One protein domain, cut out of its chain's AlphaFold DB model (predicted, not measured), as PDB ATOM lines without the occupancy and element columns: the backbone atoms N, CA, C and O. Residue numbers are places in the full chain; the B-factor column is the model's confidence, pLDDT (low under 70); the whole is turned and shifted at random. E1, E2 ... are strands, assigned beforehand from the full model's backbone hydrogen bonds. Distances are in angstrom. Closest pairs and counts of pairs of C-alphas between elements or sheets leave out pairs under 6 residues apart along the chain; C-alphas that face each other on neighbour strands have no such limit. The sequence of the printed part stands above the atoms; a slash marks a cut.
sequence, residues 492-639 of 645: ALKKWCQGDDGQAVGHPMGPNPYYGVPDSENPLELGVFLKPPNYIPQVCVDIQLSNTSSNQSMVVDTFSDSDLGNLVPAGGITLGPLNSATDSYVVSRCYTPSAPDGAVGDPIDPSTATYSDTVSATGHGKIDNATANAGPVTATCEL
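What this domain is: This is residues 492 to 639 of the 645 residues of an uncharacterized protein of Lysobacter helvus (UniProt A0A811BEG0). Picture an elongated sandwich of two twisted sheets face to face, E1 E2 E3 E5 and E4 E6 E7, whose long strands run mostly along the longest axis and whose sheets come close along one side, at E1 and E7. Long loops hang about it: residues 498 to 527 outside the sheets, and residues 592 to 609 at the end where the hairpin of E2 and E3 turns. The printed part has 148 residues with seven named strands, E1 to E7 in order, and no named helix; the class is all strand, though under half of the residues, 62, are in named elements. One sheet is branched at E3, the other has the order E4 E6 E7, and in both the neighbours are antiparallel. The whole is compact, with a radius of gyration of the C-alphas of 16.6 A and spans of 54 by 30 by 27 A.

Where its parts are: Find C-alpha 492 at (79.113, 76.351, 97.184); from there E1 runs to residue 497. After residues 498 to 527 look for E2, residues 528 to 531, then E3, residues 536 to 547, 36.1 A long. E4, residues 554 to 561, bends by 63 degrees at residue 557, and E5 spans residues 584 to 591, 22.4 A. E6, residues 610 to 621, measures 36.4 A, and E7, residues 627 to 638, 34.3 A, ending at C-alpha 638 at (76.529, 76.994, 72.941).

How they stand to each other: Start at E3: E1, beside residues 541 to 546, and E2, beside 536 to 539, lie on one side of it, and E5 on the other side. Look for N 494 and O 544, 2.9 A, between E1 and E3; N 538 and O 529, 2.8 A, in the hairpin of E2 and E3; and N 543 and O 587, 2.8 A, between E3 and E5. In the other sheet E6 is the inner strand, with N 560 and O 616 of E4 and E6 3.0 A apart, and N 611 and O 637 of the hairpin E6 and E7 2.8 A apart. The parts of the sheets that face each other are 9.3 A centre to centre, their strands at 24 degrees. The closest C-alphas of E1 and E7, Ala 492 and Ala 630, are 5.4 A apart. E1 and E4 are apart.

The domain as a whole: The C-alphas of Pro 603 and Ile 623, the two farthest apart, are 54.7 A from each other. The printed part has no cut; its long links are E1 to E2, E4 to E5 and E5 to E6. The mean pLDDT of the printed part is 89.1, and residues 506 and 600 to 603 are under 70.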
ATOM      1  N   ALA A 492      78.530  76.673  98.478       95.75
ATOM      2  CA  ALA A 492      79.113  76.351  97.184       95.75
ATOM      3  C   ALA A 492      78.031  76.407  96.110       95.75
ATOM      4  O   ALA A 492      76.899  75.980  96.328       95.75
ATOM      5  N   LEU A 493      78.394  76.924  94.941       95.69
ATOM      6  CA  LEU A 493      77.490  77.085  93.815       95.69
ATOM      7  C   LEU A 493      78.119  76.457  92.580       95.69
ATOM      8  O   LEU A 493      79.302  76.663  92.305       95.69
ATOM      9  N   LYS A 494      77.323  75.682  91.855       94.31
ATOM     10  CA  LYS A 494      77.699  75.078  90.581       94.31
ATOM     11  C   LYS A 494      76.579  75.291  89.578       94.31
ATOM     12  O   LYS A 494      75.405  75.301  89.955       94.31
ATOM     13  N   LYS A 495      76.953  75.473  88.315       93.31
ATOM     14  CA  LYS A 495      76.018  75.707  87.219       93.31
ATOM     15  C   LYS A 495      76.492  74.998  85.961       93.31
ATOM     16  O   LYS A 495      77.664  75.100  85.611       93.31
ATOM     17  N   TRP A 496      75.574  74.325  85.285       93.25
ATOM     18  CA  TRP A 496      75.809  73.622  84.031       93.25
ATOM     19  C   TRP A 496      74.745  74.007  83.017       93.25
ATOM     20  O   TRP A 496      73.635  74.402  83.375       93.25
ATOM     21  N   CYS A 497      75.069  73.848  81.743       91.12
ATOM     22  CA  CYS A 497      74.048  73.714  80.713       91.12
ATOM     23  C   CYS A 497      73.483  72.289  80.800       91.12
ATOM     24  O   CYS A 497      74.256  71.356  80.986       91.12
ATOM     25  N   GLN A 498      72.170  72.088  80.647       89.75
ATOM     26  CA  GLN A 498      71.557  70.761  80.861       89.75
ATOM     27  C   GLN A 498      72.153  69.641  79.981       89.75
ATOM     28  O   GLN A 498      72.188  68.491  80.395       89.75
ATOM     29  N   GLY A 499      72.657  69.969  78.786       84.25
ATOM     30  CA  GLY A 499      73.307  68.997  77.893       84.25
ATOM     31  C   GLY A 499      74.787  68.722  78.172       84.25
ATOM     32  O   GLY A 499      75.414  67.994  77.406       84.25
ATOM     33  N   ASP A 500      75.354  69.312  79.223       87.44
ATOM     34  CA  ASP A 500      76.743  69.122  79.632       87.44
ATOM     35  C   ASP A 500      76.816  68.133  80.805       87.44
ATOM     36  O   ASP A 500      76.267  68.379  81.883       87.44
ATOM     37  N   ASP A 501      77.509  67.010  80.598       85.88
ATOM     38  CA  ASP A 501      77.723  65.981  81.622       85.88
ATOM     39  C   ASP A 501      78.779  66.390  82.665       85.88
ATOM     40  O   ASP A 501      78.911  65.754  83.719       85.88
ATOM     41  N   GLY A 502      79.536  67.459  82.392       85.50
ATOM     42  CA  GLY A 502      80.599  67.972  83.245       85.50
ATOM     43  C   GLY A 502      81.768  66.997  83.448       85.50
ATOM     44  O   GLY A 502      82.561  67.180  84.376       85.50
ATOM     45  N   GLN A 503      81.886  65.948  82.624       85.12
ATOM     46  CA  GLN A 503      82.899  64.888  82.767       85.12
ATOM     47  C   GLN A 503      84.238  65.241  82.109       85.12
ATOM     48  O   GLN A 503      85.227  64.520  82.280       85.12
ATOM     49  N   ALA A 504      84.301  66.336  81.346       79.81
ATOM     50  CA  ALA A 504      85.535  66.769  80.708       79.81
ATOM     51  C   ALA A 504      86.645  66.999  81.753       79.81
ATOM     52  O   ALA A 504      86.446  67.618  82.800       79.81
ATOM     53  N   VAL A 505      87.852  66.499  81.471       74.12
ATOM     54  CA  VAL A 505      88.999  66.667  82.374       74.12
ATOM     55  C   VAL A 505      89.294  68.158  82.545       74.12
ATOM     56  O   VAL A 505      89.614  68.843  81.576       74.12
ATOM     57  N   GLY A 506      89.214  68.648  83.785       69.12
ATOM     58  CA  GLY A 506      89.397  70.067  84.098       69.12
ATOM     59  C   GLY A 506      88.140  70.923  83.921       69.12
ATOM     60  O   GLY A 506      88.260  72.146  83.945       69.12
ATOM     61  N   HIS A 507      86.957  70.312  83.762       77.25
ATOM     62  CA  HIS A 507      85.695  71.045  83.738       77.25
ATOM     63  C   HIS A 507      85.532  71.859  85.035       77.25
ATOM     64  O   HIS A 507      85.615  71.282  86.125       77.25
ATOM     65  N   PRO A 508      85.297  73.181  84.957       72.06
ATOM     66  CA  PRO A 508      85.361  74.073  86.116       72.06
ATOM     67  C   PRO A 508      84.329  73.743  87.204       72.06
ATOM     68  O   PRO A 508      84.548  74.075  88.366       72.06
ATOM     69  N   MET A 509      83.234  73.066  86.847       82.94
ATOM     70  CA  MET A 509      82.121  72.743  87.753       82.94
ATOM     71  C   MET A 509      82.088  71.264  88.186       82.94
ATOM     72  O   MET A 509      81.346  70.895  89.101       82.94
ATOM     73  N   GLY A 510      82.932  70.418  87.582       85.38
ATOM     74  CA  GLY A 510      82.892  68.961  87.742       85.38
ATOM     75  C   GLY A 510      81.633  68.316  87.134       85.38
ATOM     76  O   GLY A 510      80.925  68.991  86.384       85.38
ATOM     77  N   PRO A 511      81.357  67.037  87.459       88.94
ATOM     78  CA  PRO A 511      80.219  66.283  86.928       88.94
ATOM     79  C   PRO A 511      78.874  66.957  87.192       88.94
ATOM     80  O   PRO A 511      78.634  67.372  88.327       88.94
ATOM     81  N   ASN A 512      77.999  66.996  86.184       89.50
ATOM     82  CA  ASN A 512      76.604  67.406  86.337       89.50
ATOM     83  C   ASN A 512      75.779  66.220  86.879       89.50
ATOM     84  O   ASN A 512      75.559  65.246  86.154       89.50
ATOM     85  N   PRO A 513      75.304  66.259  88.138       85.38
ATOM     86  CA  PRO A 513      74.526  65.162  88.708       85.38
ATOM     87  C   PRO A 513      73.109  65.041  88.120       85.38
ATOM     88  O   PRO A 513      72.433  64.051  88.402       85.38
ATOM     89  N   TYR A 514      72.667  66.019  87.323       85.56
ATOM     90  CA  TYR A 514      71.347  66.066  86.686       85.56
ATOM     91  C   TYR A 514      71.385  65.800  85.180       85.56
ATOM     92  O   TYR A 514      70.335  65.762  84.541       85.56
ATOM     93  N   TYR A 515      72.567  65.506  84.637       86.69
ATOM     94  CA  TYR A 515      72.685  64.976  83.288       86.69
ATOM     95  C   TYR A 515      71.886  63.666  83.164       86.69
ATOM     96  O   TYR A 515      71.976  62.768  84.008       86.69
ATOM     97  N   GLY A 516      71.073  63.557  82.124       78.94
ATOM     98  CA  GLY A 516      70.198  62.426  81.833       78.94
ATOM     99  C   GLY A 516      68.849  62.458  82.548       78.94
ATOM    100  O   GLY A 516      68.053  61.527  82.382       78.94
ATOM    101  N   VAL A 517      68.578  63.468  83.384       79.75
ATOM    102  CA  VAL A 517      67.322  63.553  84.139       79.75
ATOM    103  C   VAL A 517      66.219  64.108  83.228       79.75
ATOM    104  O   VAL A 517      66.377  65.193  82.677       79.75
ATOM    105  N   PRO A 518      65.080  63.402  83.057       71.38
ATOM    106  CA  PRO A 518      64.032  63.847  82.144       71.38
ATOM    107  C   PRO A 518      63.459  65.217  82.523       71.38
ATOM    108  O   PRO A 518      62.792  65.352  83.550       71.38
ATOM    109  N   ASP A 519      63.641  66.201  81.643       72.75
ATOM    110  CA  ASP A 519      62.997  67.509  81.725       72.75
ATOM    111  C   ASP A 519      61.828  67.580  80.727       72.75
ATOM    112  O   ASP A 519      61.972  67.366  79.522       72.75
ATOM    113  N   SER A 520      60.630  67.885  81.231       74.44
ATOM    114  CA  SER A 520      59.441  68.064  80.394       74.44
ATOM    115  C   SER A 520      59.515  69.295  79.484       74.44
ATOM    116  O   SER A 520      58.830  69.335  78.457       74.44
ATOM    117  N   GLU A 521      60.324  70.292  79.853       74.00
ATOM    118  CA  GLU A 521      60.579  71.497  79.065       74.00
ATOM    119  C   GLU A 521      61.731  71.298  78.067       74.00
ATOM    120  O   GLU A 521      61.722  71.945  77.017       74.00
ATOM    121  N   ASN A 522      62.633  70.341  78.329       78.69
ATOM    122  CA  ASN A 522      63.773  69.982  77.484       78.69
ATOM    123  C   ASN A 522      63.887  68.458  77.246       78.69
ATOM    124  O   ASN A 522      64.811  67.802  77.727       78.69
ATOM    125  N   PRO A 523      62.994  67.861  76.436       71.88
ATOM    126  CA  PRO A 523      63.003  66.417  76.178       71.88
ATOM    127  C   PRO A 523      64.211  65.937  75.356       71.88
ATOM    128  O   PRO A 523      64.354  64.735  75.139       71.88
ATOM    129  N   LEU A 524      65.022  66.863  74.832       74.56
ATOM    130  CA  LEU A 524      66.223  66.578  74.046       74.56
ATOM    131  C   LEU A 524      67.507  66.702  74.870       74.56
ATOM    132  O   LEU A 524      68.564  66.381  74.335       74.56
ATOM    133  N   GLU A 525      67.410  67.165  76.122       78.19
ATOM    134  CA  GLU A 525      68.549  67.332  77.027       78.19
ATOM    135  C   GLU A 525      69.677  68.180  76.411       78.19
ATOM    136  O   GLU A 525      70.860  67.864  76.473       78.19
ATOM    137  N   LEU A 526      69.297  69.265  75.736       84.06
ATOM    138  CA  LEU A 526      70.242  70.189  75.110       84.06
ATOM    139  C   LEU A 526      70.403  71.440  75.967       84.06
ATOM    140  O   LEU A 526      69.413  72.007  76.417       84.06
ATOM    141  N   GLY A 527      71.636  71.928  76.129       86.75
ATOM    142  CA  GLY A 527      71.880  73.212  76.798       86.75
ATOM    143  C   GLY A 527      71.163  74.381  76.113       86.75
ATOM    144  O   GLY A 527      70.678  75.290  76.779       86.75
ATOM    145  N   VAL A 528      71.042  74.326  74.783       90.38
ATOM    146  CA  VAL A 528      70.275  75.284  73.985       90.38
ATOM    147  C   VAL A 528      69.535  74.553  72.867       90.38
ATOM    148  O   VAL A 528      70.113  73.708  72.185       90.38
ATOM    149  N   PHE A 529      68.270  74.897  72.621       87.06
ATOM    150  CA  PHE A 529      67.533  74.405  71.451       87.06
ATOM    151  C   PHE A 529      66.545  75.437  70.901       87.06
ATOM    152  O   PHE A 529      66.102  76.349  71.594       87.06
ATOM    153  N   LEU A 530      66.172  75.295  69.625       86.81
ATOM    154  CA  LEU A 530      65.219  76.188  68.959       86.81
ATOM    155  C   LEU A 530      63.803  75.604  69.014       86.81
ATOM    156  O   LEU A 530      63.538  74.550  68.434       86.81
ATOM    157  N   LYS A 531      62.867  76.301  69.666       82.50
ATOM    158  CA  LYS A 531      61.488  75.829  69.862       82.50
ATOM    159  C   LYS A 531      60.590  76.171  68.653       82.50
ATOM    160  O   LYS A 531      60.387  77.357  68.364       82.50
ATOM    161  N   PRO A 532      60.015  75.181  67.933       81.00
ATOM    162  CA  PRO A 532      59.081  75.426  66.827       81.00
ATOM    163  C   PRO A 532      57.773  76.099  67.294       81.00
ATOM    164  O   PRO A 532      57.403  75.963  68.460       81.00
ATOM    165  N   PRO A 533      57.018  76.783  66.406       82.50
ATOM    166  CA  PRO A 533      57.258  76.950  64.966       82.50
ATOM    167  C   PRO A 533      58.161  78.141  64.611       82.50
ATOM    168  O   PRO A 533      58.633  78.223  63.483       82.50
ATOM    169  N   ASN A 534      58.399  79.053  65.557       82.69
ATOM    170  CA  ASN A 534      59.131  80.300  65.316       82.69
ATOM    171  C   ASN A 534      60.644  80.175  65.567       82.69
ATOM    172  O   ASN A 534      61.356  81.156  65.393       82.69
ATOM    173  N   TYR A 535      61.117  78.988  65.973       85.12
ATOM    174  CA  TYR A 535      62.524  78.678  66.252       85.12
ATOM    175  C   TYR A 535      63.173  79.673  67.221       85.12
ATOM    176  O   TYR A 535      64.290  80.134  67.013       85.12
ATOM    177  N   ILE A 536      62.447  80.010  68.289       85.88
ATOM    178  CA  ILE A 536      62.949  80.885  69.351       85.88
ATOM    179  C   ILE A 536      63.919  80.062  70.214       85.88
ATOM    180  O   ILE A 536      63.550  78.942  70.592       85.88
ATOM    181  N   PRO A 537      65.127  80.566  70.529       88.38
ATOM    182  CA  PRO A 537      66.059  79.860  71.399       88.38
ATOM    183  C   PRO A 537      65.466  79.647  72.798       88.38
ATOM    184  O   PRO A 537      64.773  80.506  73.347       88.38
ATOM    185  N   GLN A 538      65.729  78.477  73.359       90.81
ATOM    186  CA  GLN A 538      65.563  78.141  74.766       90.81
ATOM    187  C   GLN A 538      66.931  77.749  75.292       90.81
ATOM    188  O   GLN A 538      67.589  76.920  74.667       90.81
ATOM    189  N   VAL A 539      67.342  78.346  76.404       92.38
ATOM    190  CA  VAL A 539      68.573  77.994  77.118       92.38
ATOM    191  C   VAL A 539      68.153  77.318  78.408       92.38
ATOM    192  O   VAL A 539      67.307  77.861  79.117       92.38
ATOM    193  N   CYS A 540      68.699  76.141  78.687       91.94
ATOM    194  CA  CYS A 540      68.330  75.342  79.846       91.94
ATOM    195  C   CYS A 540      69.560  74.987  80.674       91.94
ATOM    196  O   CYS A 540      70.582  74.531  80.147       91.94
ATOM    197  N   VAL A 541      69.447  75.202  81.980       92.75
ATOM    198  CA  VAL A 541      70.564  75.134  82.925       92.75
ATOM    199  C   VAL A 541      70.192  74.327  84.161       92.75
ATOM    200  O   VAL A 541      69.051  74.373  84.628       92.75
ATOM    201  N   ASP A 542      71.191  73.643  84.706       92.88
ATOM    202  CA  ASP A 542      71.147  73.009  86.018       92.88
ATOM    203  C   ASP A 542      71.987  73.827  86.992       92.88
ATOM    204  O   ASP A 542      73.129  74.189  86.704       92.88
ATOM    205  N   ILE A 543      71.429  74.127  88.157       94.31
ATOM    206  CA  ILE A 543      72.076  74.926  89.192       94.31
ATOM    207  C   ILE A 543      71.997  74.159  90.504       94.31
ATOM    208  O   ILE A 543      70.903  73.815  90.950       94.31
ATOM    209  N   GLN A 544      73.139  73.954  91.154       94.62
ATOM    210  CA  GLN A 544      73.219  73.358  92.485       94.62
ATOM    211  C   GLN A 544      73.828  74.352  93.471       94.62
ATOM    212  O   GLN A 544      74.968  74.790  93.301       94.62
ATOM    213  N   LEU A 545      73.071  74.668  94.518       97.06
ATOM    214  CA  LEU A 545      73.534  75.401  95.690       97.06
ATOM    215  C   LEU A 545      73.693  74.413  96.851       97.06
ATOM    216  O   LEU A 545      72.750  73.689  97.161       97.06
ATOM    217  N   SER A 546      74.853  74.395  97.503       96.50
ATOM    218  CA  SER A 546      75.176  73.460  98.588       96.50
ATOM    219  C   SER A 546      75.754  74.175  99.805       96.50
ATOM    220  O   SER A 546      76.468  75.166  99.667       96.50
ATOM    221  N   ASN A 547      75.487  73.641 100.994       97.44
ATOM    222  CA  ASN A 547      76.189  73.990 102.223       97.44
ATOM    223  C   ASN A 547      77.557  73.293 102.254       97.44
ATOM    224  O   ASN A 547      77.660  72.114 101.915       97.44
ATOM    225  N   THR A 548      78.602  74.003 102.673       96.31
ATOM    226  CA  THR A 548      79.947  73.430 102.857       96.31
ATOM    227  C   THR A 548      80.322  73.217 104.324       96.31
ATOM    228  O   THR A 548      81.395  72.690 104.599       96.31
ATOM    229  N   SER A 549      79.460  73.612 105.258       95.19
ATOM    230  CA  SER A 549      79.675  73.511 106.701       95.19
ATOM    231  C   SER A 549      79.040  72.250 107.278       95.19
ATOM    232  O   SER A 549      77.855  71.991 107.071       95.19
ATOM    233  N   SER A 550      79.797  71.468 108.051       94.81
ATOM    234  CA  SER A 550      79.283  70.273 108.746       94.81
ATOM    235  C   SER A 550      78.743  70.556 110.151       94.81
ATOM    236  O   SER A 550      77.986  69.748 110.681       94.81
ATOM    237  N   ASN A 551      79.123  71.683 110.758       94.44
ATOM    238  CA  ASN A 551      78.782  72.075 112.133       94.44
ATOM    239  C   ASN A 551      77.583  73.033 112.228       94.44
ATOM    240  O   ASN A 551      77.164  73.365 113.333       94.44
ATOM    241  N   GLN A 552      76.981  73.434 111.103       95.38
ATOM    242  CA  GLN A 552      75.704  74.147 111.095       95.38
ATOM    243  C   GLN A 552      74.967  74.050 109.754       95.38
ATOM    244  O   GLN A 552      75.535  73.706 108.719       95.38
ATOM    245  N   SER A 553      73.670  74.358 109.795       95.56
ATOM    246  CA  SER A 553      72.841  74.575 108.602       95.56
ATOM    247  C   SER A 553      73.016  76.001 108.069       95.56
ATOM    248  O   SER A 553      73.317  76.904 108.847       95.56
ATOM    249  N   MET A 554      72.736  76.223 106.782       97.06
ATOM    250  CA  MET A 554      72.786  77.551 106.154       97.06
ATOM    251  C   MET A 554      71.390  78.017 105.741       97.06
ATOM    252  O   MET A 554      70.667  77.298 105.048       97.06
ATOM    253  N   VAL A 555      71.012  79.231 106.135       97.31
ATOM    254  CA  VAL A 555      69.800  79.911 105.658       97.31
ATOM    255  C   VAL A 555      70.167  80.733 104.430       97.31
ATOM    256  O   VAL A 555      71.102  81.528 104.463       97.31
ATOM    257  N   VAL A 556      69.456  80.523 103.324       98.06
ATOM    258  CA  VAL A 556      69.729  81.228 102.067       98.06
ATOM    259  C   VAL A 556      68.963  82.550 102.052       98.06
ATOM    260  O   VAL A 556      67.732  82.554 102.066       98.06
ATOM    261  N   ASP A 557      69.698  83.659 101.984       97.31
ATOM    262  CA  ASP A 557      69.149  85.019 101.943       97.31
ATOM    263  C   ASP A 557      68.792  85.430 100.519       97.31
ATOM    264  O   ASP A 557      67.707  85.950 100.248       97.31
ATOM    265  N   THR A 558      69.720  85.188  99.591       97.31
ATOM    266  CA  THR A 558      69.520  85.446  98.171       97.31
ATOM    267  C   THR A 558      70.009  84.262  97.361       97.31
ATOM    268  O   THR A 558      71.045  83.668  97.646       97.31
ATOM    269  N   PHE A 559      69.244  83.913  96.336       97.81
ATOM    270  CA  PHE A 559      69.657  82.962  95.320       97.81
ATOM    271  C   PHE A 559      69.036  83.422  94.016       97.81
ATOM    272  O   PHE A 559      67.816  83.373  93.847       97.81
ATOM    273  N   SER A 560      69.863  83.978  93.141       96.75
ATOM    274  CA  SER A 560      69.387  84.672  91.956       96.75
ATOM    275  C   SER A 560      70.276  84.419  90.765       96.75
ATOM    276  O   SER A 560      71.485  84.226  90.886       96.75
ATOM    277  N   ASP A 561      69.643  84.512  89.618       96.38
ATOM    278  CA  ASP A 561      70.193  84.205  88.324       96.38
ATOM    279  C   ASP A 561      69.902  85.359  87.359       96.38
ATOM    280  O   ASP A 561      68.844  85.995  87.460       96.38
ATOM    281  N   SER A 562      70.852  85.675  86.474       93.44
ATOM    282  CA  SER A 562      70.757  86.837  85.582       93.44
ATOM    283  C   SER A 562      69.558  86.771  84.641       93.44
ATOM    284  O   SER A 562      69.005  87.822  84.301       93.44
ATOM    285  N   ASP A 563      69.135  85.563  84.272       94.06
ATOM    286  CA  ASP A 563      68.122  85.337  83.247       94.06
ATOM    287  C   ASP A 563      66.870  84.634  83.796       94.06
ATOM    288  O   ASP A 563      65.749  84.942  83.375       94.06
ATOM    289  N   LEU A 564      67.024  83.752  84.791       93.38
ATOM    290  CA  LEU A 564      65.913  83.092  85.493       93.38
ATOM    291  C   LEU A 564      65.342  83.928  86.653       93.38
ATOM    292  O   LEU A 564      64.237  83.648  87.131       93.38
ATOM    293  N   GLY A 565      66.054  84.965  87.106       94.06
ATOM    294  CA  GLY A 565      65.621  85.846  88.191       94.06
ATOM    295  C   GLY A 565      65.772  85.217  89.580       94.06
ATOM    296  O   GLY A 565      66.790  84.609  89.894       94.06
ATOM    297  N   ASN A 566      64.783  85.407  90.462       95.38
ATOM    298  CA  ASN A 566      64.836  84.870  91.828       95.38
ATOM    299  C   ASN A 566      64.575  83.357  91.846       95.38
ATOM    300  O   ASN A 566      63.518  82.897  91.407       95.38
ATOM    301  N   LEU A 567      65.509  82.607  92.426       96.19
ATOM    302  CA  LEU A 567      65.465  81.154  92.546       96.19
ATOM    303  C   LEU A 567      65.013  80.673  93.933       96.19
ATOM    304  O   LEU A 567      64.813  79.475  94.125       96.19
ATOM    305  N   VAL A 568      64.813  81.578  94.897       95.62
ATOM    306  CA  VAL A 568      64.305  81.222  96.230       95.62
ATOM    307  C   VAL A 568      62.796  80.907  96.156       95.62
ATOM    308  O   VAL A 568      62.010  81.788  95.789       95.62
ATOM    309  N   PRO A 569      62.346  79.687  96.517       93.62
ATOM    310  CA  PRO A 569      60.934  79.314  96.522       93.62
ATOM    311  C   PRO A 569      60.135  80.021  97.627       93.62
ATOM    312  O   PRO A 569      60.676  80.511  98.621       93.62
ATOM    313  N   ALA A 570      58.806  80.023  97.481       87.31
ATOM    314  CA  ALA A 570      57.881  80.511  98.504       87.31
ATOM    315  C   ALA A 570      57.960  79.614  99.756       87.31
ATOM    316  O   ALA A 570      57.363  78.540  99.796       87.31
ATOM    317  N   GLY A 571      58.737  80.046 100.751       89.12
ATOM    318  CA  GLY A 571      59.081  79.265 101.947       89.12
ATOM    319  C   GLY A 571      60.557  79.364 102.349       89.12
ATOM    320  O   GLY A 571      60.892  78.988 103.468       89.12
ATOM    321  N   GLY A 572      61.413  79.914 101.479       95.00
ATOM    322  CA  GLY A 572      62.853  80.019 101.723       95.00
ATOM    323  C   GLY A 572      63.590  78.696 101.500       95.00
ATOM    324  O   GLY A 572      62.992  77.684 101.128       95.00
ATOM    325  N   ILE A 573      64.907  78.715 101.708       96.75
ATOM    326  CA  ILE A 573      65.768  77.529 101.649       96.75
ATOM    327  C   ILE A 573      66.608  77.508 102.923       96.75
ATOM    328  O   ILE A 573      67.250  78.499 103.275       96.75
ATOM    329  N   THR A 574      66.623  76.368 103.604       96.50
ATOM    330  CA  THR A 574      67.618  76.063 104.631       96.50
ATOM    331  C   THR A 574      68.336  74.800 104.204       96.50
ATOM    332  O   THR A 574      67.722  73.737 104.121       96.50
ATOM    333  N   LEU A 575      69.619  74.936 103.901       97.06
ATOM    334  CA  LEU A 575      70.474  73.816 103.555       97.06
ATOM    335  C   LEU A 575      70.934  73.162 104.852       97.06
ATOM    336  O   LEU A 575      71.471  73.833 105.738       97.06
ATOM    337  N   GLY A 576      70.700  71.860 104.967       96.06
ATOM    338  CA  GLY A 576      71.198  71.072 106.085       96.06
ATOM    339  C   GLY A 576      72.732  71.048 106.119       96.06
ATOM    340  O   GLY A 576      73.383  71.514 105.183       96.06
ATOM    341  N   PRO A 577      73.331  70.513 107.189       95.75
ATOM    342  CA  PRO A 577      74.782  70.388 107.306       95.75
ATOM    343  C   PRO A 577      75.366  69.553 106.164       95.75
ATOM    344  O   PRO A 577      74.683  68.671 105.639       95.75
ATOM    345  N   LEU A 578      76.622  69.800 105.798       95.38
ATOM    346  CA  LEU A 578      77.339  69.055 104.761       95.38
ATOM    347  C   LEU A 578      77.193  67.533 104.955       95.38
ATOM    348  O   LEU A 578      77.393  67.021 106.058       95.38
ATOM    349  N   ASN A 579      76.895  66.812 103.869       92.06
ATOM    350  CA  ASN A 579      76.600  65.372 103.821       92.06
ATOM    351  C   ASN A 579      75.237  64.959 104.404       92.06
ATOM    352  O   ASN A 579      74.940  63.763 104.480       92.06
ATOM    353  N   SER A 580      74.388  65.907 104.808       93.94
ATOM    354  CA  SER A 580      72.984  65.613 105.107       93.94
ATOM    355  C   SER A 580      72.164  65.489 103.820       93.94
ATOM    356  O   SER A 580      72.502  66.055 102.787       93.94
ATOM    357  N   ALA A 581      71.027  64.790 103.877       93.31
ATOM    358  CA  ALA A 581      70.139  64.620 102.720       93.31
ATOM    359  C   ALA A 581      69.547  65.939 102.178       93.31
ATOM    360  O   ALA A 581      68.938  65.950 101.112       93.31
ATOM    361  N   THR A 582      69.682  67.032 102.929       94.69
ATOM    362  CA  THR A 582      69.163  68.361 102.593       94.69
ATOM    363  C   THR A 582      70.283  69.392 102.469       94.69
ATOM    364  O   THR A 582      70.015  70.586 102.569       94.69
ATOM    365  N   ASP A 583      71.538  68.961 102.306       95.62
ATOM    366  CA  ASP A 583      72.705  69.849 102.221       95.62
ATOM    367  C   ASP A 583      72.773  70.669 100.927       95.62
ATOM    368  O   ASP A 583      73.577  71.592 100.815       95.62
ATOM    369  N   SER A 584      71.916  70.355  99.958       95.62
ATOM    370  CA  SER A 584      71.888  70.989  98.652       95.62
ATOM    371  C   SER A 584      70.469  71.230  98.148       95.62
ATOM    372  O   SER A 584      69.518  70.522  98.483       95.62
ATOM    373  N   TYR A 585      70.333  72.270  97.331       96.00
ATOM    374  CA  TYR A 585      69.114  72.646  96.635       96.00
ATOM    375  C   TYR A 585      69.417  72.833  95.154       96.00
ATOM    376  O   TYR A 585      70.432  73.432  94.788       96.00
ATOM    377  N   VAL A 586      68.532  72.314  94.306       92.69
ATOM    378  CA  VAL A 586      68.762  72.258  92.864       92.69
ATOM    379  C   VAL A 586      67.620  72.895  92.103       92.69
ATOM    380  O   VAL A 586      66.446  72.687  92.413       92.69
ATOM    381  N   VAL A 587      67.993  73.658  91.081       92.56
ATOM    382  CA  VAL A 587      67.090  74.265  90.110       92.56
ATOM    383  C   VAL A 587      67.477  73.773  88.725       92.56
ATOM    384  O   VAL A 587      68.629  73.894  88.330       92.56
ATOM    385  N   SER A 588      66.498  73.254  87.990       91.00
ATOM    386  CA  SER A 588      66.643  72.841  86.596       91.00
ATOM    387  C   SER A 588      65.514  73.488  85.798       91.00
ATOM    388  O   SER A 588      64.339  73.217  86.075       91.00
ATOM    389  N   ARG A 589      65.850  74.466  84.945       90.50
ATOM    390  CA  ARG A 589      64.878  75.336  84.250       90.50
ATOM    391  C   ARG A 589      65.416  75.886  82.933       90.50
ATOM    392  O   ARG A 589      66.620  76.083  82.777       90.50
ATOM    393  N   CYS A 590      64.487  76.237  82.046       91.06
ATOM    394  CA  CYS A 590      64.769  76.931  80.797       91.06
ATOM    395  C   CYS A 590      64.326  78.403  80.823       91.06
ATOM    396  O   CYS A 590      63.333  78.763  81.460       91.06
ATOM    397  N   TYR A 591      65.014  79.251  80.059       92.44
ATOM    398  CA  TYR A 591      64.604  80.625  79.772       92.44
ATOM    399  C   TYR A 591      64.704  80.950  78.280       92.44
ATOM    400  O   TYR A 591      65.297  80.225  77.478       92.44
ATOM    401  N   THR A 592      64.076  82.062  77.894       92.69
ATOM    402  CA  THR A 592      64.106  82.576  76.520       92.69
ATOM    403  C   THR A 592      65.033  83.788  76.459       92.69
ATOM    404  O   THR A 592      64.623  84.858  76.918       92.69
ATOM    405  N   PRO A 593      66.256  83.669  75.914       90.75
ATOM    406  CA  PRO A 593      67.159  84.805  75.800       90.75
ATOM    407  C   PRO A 593      66.649  85.806  74.757       90.75
ATOM    408  O   PRO A 593      65.970  85.448  73.790       90.75
ATOM    409  N   SER A 594      67.012  87.076  74.931       85.75
ATOM    410  CA  SER A 594      66.674  88.135  73.969       85.75
ATOM    411  C   SER A 594      67.585  88.132  72.732       85.75
ATOM    412  O   SER A 594      67.115  88.406  71.627       85.75
ATOM    413  N   ALA A 595      68.865  87.793  72.908       86.88
ATOM    414  CA  ALA A 595      69.886  87.641  71.870       86.88
ATOM    415  C   ALA A 595      71.043  86.765  72.407       86.88
ATOM    416  O   ALA A 595      71.163  86.635  73.624       86.88
ATOM    417  N   PRO A 596      71.878  86.159  71.540       88.94
ATOM    418  CA  PRO A 596      73.122  85.517  71.964       88.94
ATOM    419  C   PRO A 596      74.175  86.533  72.419       88.94
ATOM    420  O   PRO A 596      74.121  87.719  72.064       88.94
ATOM    421  N   ASP A 597      75.157  86.046  73.171       88.81
ATOM    422  CA  ASP A 597      76.261  86.832  73.710       88.81
ATOM    423  C   ASP A 597      77.006  87.572  72.593       88.81
ATOM    424  O   ASP A 597      77.398  87.002  71.574       88.81
ATOM    425  N   GLY A 598      77.210  88.880  72.779       80.44
ATOM    426  CA  GLY A 598      77.992  89.692  71.845       80.44
ATOM    427  C   GLY A 598      77.372  89.871  70.452       80.44
ATOM    428  O   GLY A 598      78.094  90.242  69.527       80.44
ATOM    429  N   ALA A 599      76.065  89.637  70.276       76.25
ATOM    430  CA  ALA A 599      75.389  89.814  68.990       76.25
ATOM    431  C   ALA A 599      75.541  91.250  68.437       76.25
ATOM    432  O   ALA A 599      74.952  92.205  68.947       76.25
ATOM    433  N   VAL A 600      76.306  91.398  67.348       59.44
ATOM    434  CA  VAL A 600      76.450  92.644  66.579       59.44
ATOM    435  C   VAL A 600      76.144  92.357  65.104       59.44
ATOM    436  O   VAL A 600      77.006  91.899  64.362       59.44
ATOM    437  N   GLY A 601      74.918  92.665  64.670       59.12
ATOM    438  CA  GLY A 601      74.474  92.524  63.274       59.12
ATOM    439  C   GLY A 601      73.720  91.223  62.954       59.12
ATOM    440  O   GLY A 601      73.816  90.235  63.672       59.12
ATOM    441  N   ASP A 602      72.936  91.266  61.872       60.66
ATOM    442  CA  ASP A 602      72.098  90.185  61.322       60.66
ATOM    443  C   ASP A 602      72.692  89.754  59.960       60.66
ATOM    444  O   ASP A 602      72.969  90.646  59.142       60.66
ATOM    445  N   PRO A 603      72.926  88.450  59.682       67.94
ATOM    446  CA  PRO A 603      72.555  87.268  60.473       67.94
ATOM    447  C   PRO A 603      73.597  86.802  61.495       67.94
ATOM    448  O   PRO A 603      74.803  86.910  61.285       67.94
ATOM    449  N   ILE A 604      73.090  86.226  62.589       74.69
ATOM    450  CA  ILE A 604      73.855  85.562  63.654       74.69
ATOM    451  C   ILE A 604      74.411  84.233  63.121       74.69
ATOM    452  O   ILE A 604      73.657  83.442  62.556       74.69
ATOM    453  N   ASP A 605      75.705  83.969  63.328       81.56
ATOM    454  CA  ASP A 605      76.329  82.675  63.027       81.56
ATOM    455  C   ASP A 605      75.970  81.640  64.116       81.56
ATOM    456  O   ASP A 605      76.385  81.801  65.269       81.56
ATOM    457  N   PRO A 606      75.220  80.567  63.789       79.50
ATOM    458  CA  PRO A 606      74.818  79.558  64.767       79.50
ATOM    459  C   PRO A 606      75.990  78.782  65.381       79.50
ATOM    460  O   PRO A 606      75.846  78.254  66.479       79.50
ATOM    461  N   SER A 607      77.133  78.705  64.687       79.00
ATOM    462  CA  SER A 607      78.308  77.940  65.135       79.00
ATOM    463  C   SER A 607      79.114  78.633  66.233       79.00
ATOM    464  O   SER A 607      79.929  77.994  66.889       79.00
ATOM    465  N   THR A 608      78.880  79.930  66.443       82.88
ATOM    466  CA  THR A 608      79.549  80.732  67.479       82.88
ATOM    467  C   THR A 608      78.564  81.347  68.471       82.88
ATOM    468  O   THR A 608      78.971  82.089  69.363       82.88
ATOM    469  N   ALA A 609      77.263  81.099  68.298       87.81
ATOM    470  CA  ALA A 609      76.231  81.635  69.171       87.81
ATOM    471  C   ALA A 609      76.310  80.972  70.553       87.81
ATOM    472  O   ALA A 609      76.132  79.760  70.687       87.81
ATOM    473  N   THR A 610      76.561  81.790  71.571       91.06
ATOM    474  CA  THR A 610      76.658  81.398  72.979       91.06
ATOM    475  C   THR A 610      75.650  82.173  73.809       91.06
ATOM    476  O   THR A 610      75.202  83.251  73.415       91.06
ATOM    477  N   TYR A 611      75.271  81.595  74.939       92.94
ATOM    478  CA  TYR A 611      74.368  82.190  75.910       92.94
ATOM    479  C   TYR A 611      74.964  81.971  77.293       92.94
ATOM    480  O   TYR A 611      74.967  80.849  77.805       92.94
ATOM    481  N   SER A 612      75.533  83.028  77.858       92.06
ATOM    482  CA  SER A 612      76.127  82.998  79.188       92.06
ATOM    483  C   SER A 612      75.076  83.329  80.224       92.06
ATOM    484  O   SER A 612      74.381  84.335  80.122       92.06
ATOM    485  N   ASP A 613      75.017  82.494  81.248       91.81
ATOM    486  CA  ASP A 613      74.046  82.597  82.320       91.81
ATOM    487  C   ASP A 613      74.783  82.552  83.660       91.81
ATOM    488  O   ASP A 613      75.606  81.661  83.904       91.81
ATOM    489  N   THR A 614      74.533  83.545  84.512       94.75
ATOM    490  CA  THR A 614      75.278  83.763  85.753       94.75
ATOM    491  C   THR A 614      74.374  83.681  86.967       94.75
ATOM    492  O   THR A 614      73.401  84.420  87.097       94.75
ATOM    493  N   VAL A 615      74.787  82.859  87.926       96.56
ATOM    494  CA  VAL A 615      74.093  82.671  89.196       96.56
ATOM    495  C   VAL A 615      74.943  83.152  90.368       96.56
ATOM    496  O   VAL A 615      76.174  83.094  90.342       96.56
ATOM    497  N   SER A 616      74.296  83.658  91.412       97.75
ATOM    498  CA  SER A 616      74.927  84.036  92.681       97.75
ATOM    499  C   SER A 616      74.005  83.710  93.850       97.75
ATOM    500  O   SER A 616      72.778  83.734  93.713       97.75
ATOM    501  N   ALA A 617      74.597  83.425  95.005       97.94
ATOM    502  CA  ALA A 617      73.858  83.199  96.236       97.94
ATOM    503  C   ALA A 617      74.559  83.834  97.439       97.94
ATOM    504  O   ALA A 617      75.789  83.882  97.509       97.94
ATOM    505  N   THR A 618      73.763  84.271  98.405       98.00
ATOM    506  CA  THR A 618      74.218  84.676  99.736       98.00
ATOM    507  C   THR A 618      73.370  83.972 100.782       98.00
ATOM    508  O   THR A 618      72.185  83.705 100.567       98.00
ATOM    509  N   GLY A 619      73.957  83.693 101.932       97.62
ATOM    510  CA  GLY A 619      73.243  83.144 103.072       97.62
ATOM    511  C   GLY A 619      74.007  83.378 104.358       97.62
ATOM    512  O   GLY A 619      75.091  83.962 104.345       97.62
ATOM    513  N   HIS A 620      73.466  82.879 105.456       97.00
ATOM    514  CA  HIS A 620      74.101  82.948 106.763       97.00
ATOM    515  C   HIS A 620      73.991  81.624 107.515       97.00
ATOM    516  O   HIS A 620      73.060  80.839 107.292       97.00
ATOM    517  N   GLY A 621      74.956  81.375 108.399       96.25
ATOM    518  CA  GLY A 621      74.911  80.266 109.340       96.25
ATOM    519  C   GLY A 621      73.684  80.367 110.238       96.25
ATOM    520  O   GLY A 621      73.346  81.435 110.746       96.25
ATOM    521  N   LYS A 622      72.969  79.259 110.423       94.31
ATOM    522  CA  LYS A 622      71.738  79.240 111.227       94.31
ATOM    523  C   LYS A 622      72.006  79.511 112.714       94.31
ATOM    524  O   LYS A 622      71.079  79.908 113.417       94.31
ATOM    525  N   ILE A 623      73.227  79.253 113.189       93.75
ATOM    526  CA  ILE A 623      73.587  79.349 114.609       93.75
ATOM    527  C   ILE A 623      74.345  80.650 114.893       93.75
ATOM    528  O   ILE A 623      73.928  81.416 115.756       93.75
ATOM    529  N   ASP A 624      75.422  80.924 114.153       93.56
ATOM    530  CA  ASP A 624      76.284  82.101 114.366       93.56
ATOM    531  C   ASP A 624      75.862  83.346 113.565       93.56
ATOM    532  O   ASP A 624      76.380  84.440 113.796       93.56
ATOM    533  N   ASN A 625      74.929  83.193 112.617       94.00
ATOM    534  CA  ASN A 625      74.504  84.230 111.680       94.00
ATOM    535  C   ASN A 625      75.649  84.795 110.807       94.00
ATOM    536  O   ASN A 625      75.531  85.896 110.255       94.00
ATOM    537  N   ALA A 626      76.760  84.065 110.660       95.31
ATOM    538  CA  ALA A 626      77.893  84.492 109.849       95.31
ATOM    539  C   ALA A 626      77.562  84.364 108.357       95.31
ATOM    540  O   ALA A 626      77.080  83.335 107.886       95.31
ATOM    541  N   THR A 627      77.802  85.430 107.592       96.75
ATOM    542  CA  THR A 627      77.449  85.481 106.167       96.75
ATOM    543  C   THR A 627      78.420  84.670 105.311       96.75
ATOM    544  O   THR A 627      79.636  84.808 105.428       96.75
ATOM    545  N   ALA A 628      77.874  83.912 104.365       97.19
ATOM    546  CA  ALA A 628      78.602  83.245 103.299       97.19
ATOM    547  C   ALA A 628      78.066  83.677 101.929       97.19
ATOM    548  O   ALA A 628      76.862  83.839 101.728       97.19
ATOM    549  N   ASN A 629      78.974  83.815 100.966       97.00
ATOM    550  CA  ASN A 629      78.651  84.139  99.581       97.00
ATOM    551  C   ASN A 629      79.140  83.011  98.673       97.00
ATOM    552  O   ASN A 629      80.233  82.485  98.885       97.00
ATOM    553  N   ALA A 630      78.367  82.687  97.640       96.44
ATOM    554  CA  ALA A 630      78.762  81.754  96.597       96.44
ATOM    555  C   ALA A 630      78.542  82.367  95.210       96.44
ATOM    556  O   ALA A 630      77.475  82.904  94.900       96.44
ATOM    557  N   GLY A 631      79.565  82.254  94.366       91.81
ATOM    558  CA  GLY A 631      79.591  82.863  93.043       91.81
ATOM    559  C   GLY A 631      80.077  84.322  93.028       91.81
ATOM    560  O   GLY A 631      80.654  84.794  94.010       91.81
ATOM    561  N   PRO A 632      79.891  85.030  91.901       94.62
ATOM    562  CA  PRO A 632      79.138  84.597  90.722       94.62
ATOM    563  C   PRO A 632      79.747  83.376  90.020       94.62
ATOM    564  O   PRO A 632      80.967  83.241  89.938       94.62
ATOM    565  N   VAL A 633      78.888  82.487  89.520       94.56
ATOM    566  CA  VAL A 633      79.259  81.335  88.687       94.56
ATOM    567  C   VAL A 633      78.524  81.450  87.360       94.56
ATOM    568  O   VAL A 633      77.301  81.569  87.348       94.56
ATOM    569  N   THR A 634      79.261  81.400  86.254       93.44
ATOM    570  CA  THR A 634      78.711  81.520  84.900       93.44
ATOM    571  C   THR A 634      78.869  80.203  84.151       93.44
ATOM    572  O   THR A 634      79.967  79.647  84.120       93.44
ATOM    573  N   ALA A 635      77.790  79.733  83.527       91.50
ATOM    574  CA  ALA A 635      77.842  78.698  82.498       91.50
ATOM    575  C   ALA A 635      77.584  79.348  81.136       91.50
ATOM    576  O   ALA A 635      76.704  80.196  81.018       91.50
ATOM    577  N   THR A 636      78.345  78.959  80.116       91.56
ATOM    578  CA  THR A 636      78.185  79.470  78.750       91.56
ATOM    579  C   THR A 636      77.680  78.345  77.860       91.56
ATOM    580  O   THR A 636      78.419  77.411  77.558       91.56
ATOM    581  N   CYS A 637      76.415  78.432  77.456       91.00
ATOM    582  CA  CYS A 637      75.747  77.408  76.663       91.00
ATOM    583  C   CYS A 637      75.834  77.743  75.174       91.00
ATOM    584  O   CYS A 637      75.362  78.785  74.723       91.00
ATOM    585  N   GLU A 638      76.439  76.856  74.394       88.94
ATOM    586  CA  GLU A 638      76.529  76.994  72.941       88.94
ATOM    587  C   GLU A 638      75.223  76.545  72.267       88.94
ATOM    588  O   GLU A 638      74.617  75.554  72.674       88.94
ATOM    589  N   LEU A 639      74.784  77.256  71.218       86.19
ATOM    590  CA  LEU A 639      73.621  76.860  70.405       86.19
ATOM    591  C   LEU A 639      73.860  75.538  69.674       86.19
ATOM    592  O   LEU A 639      72.958  74.720  69.497       86.19
TER     593      LEU A 639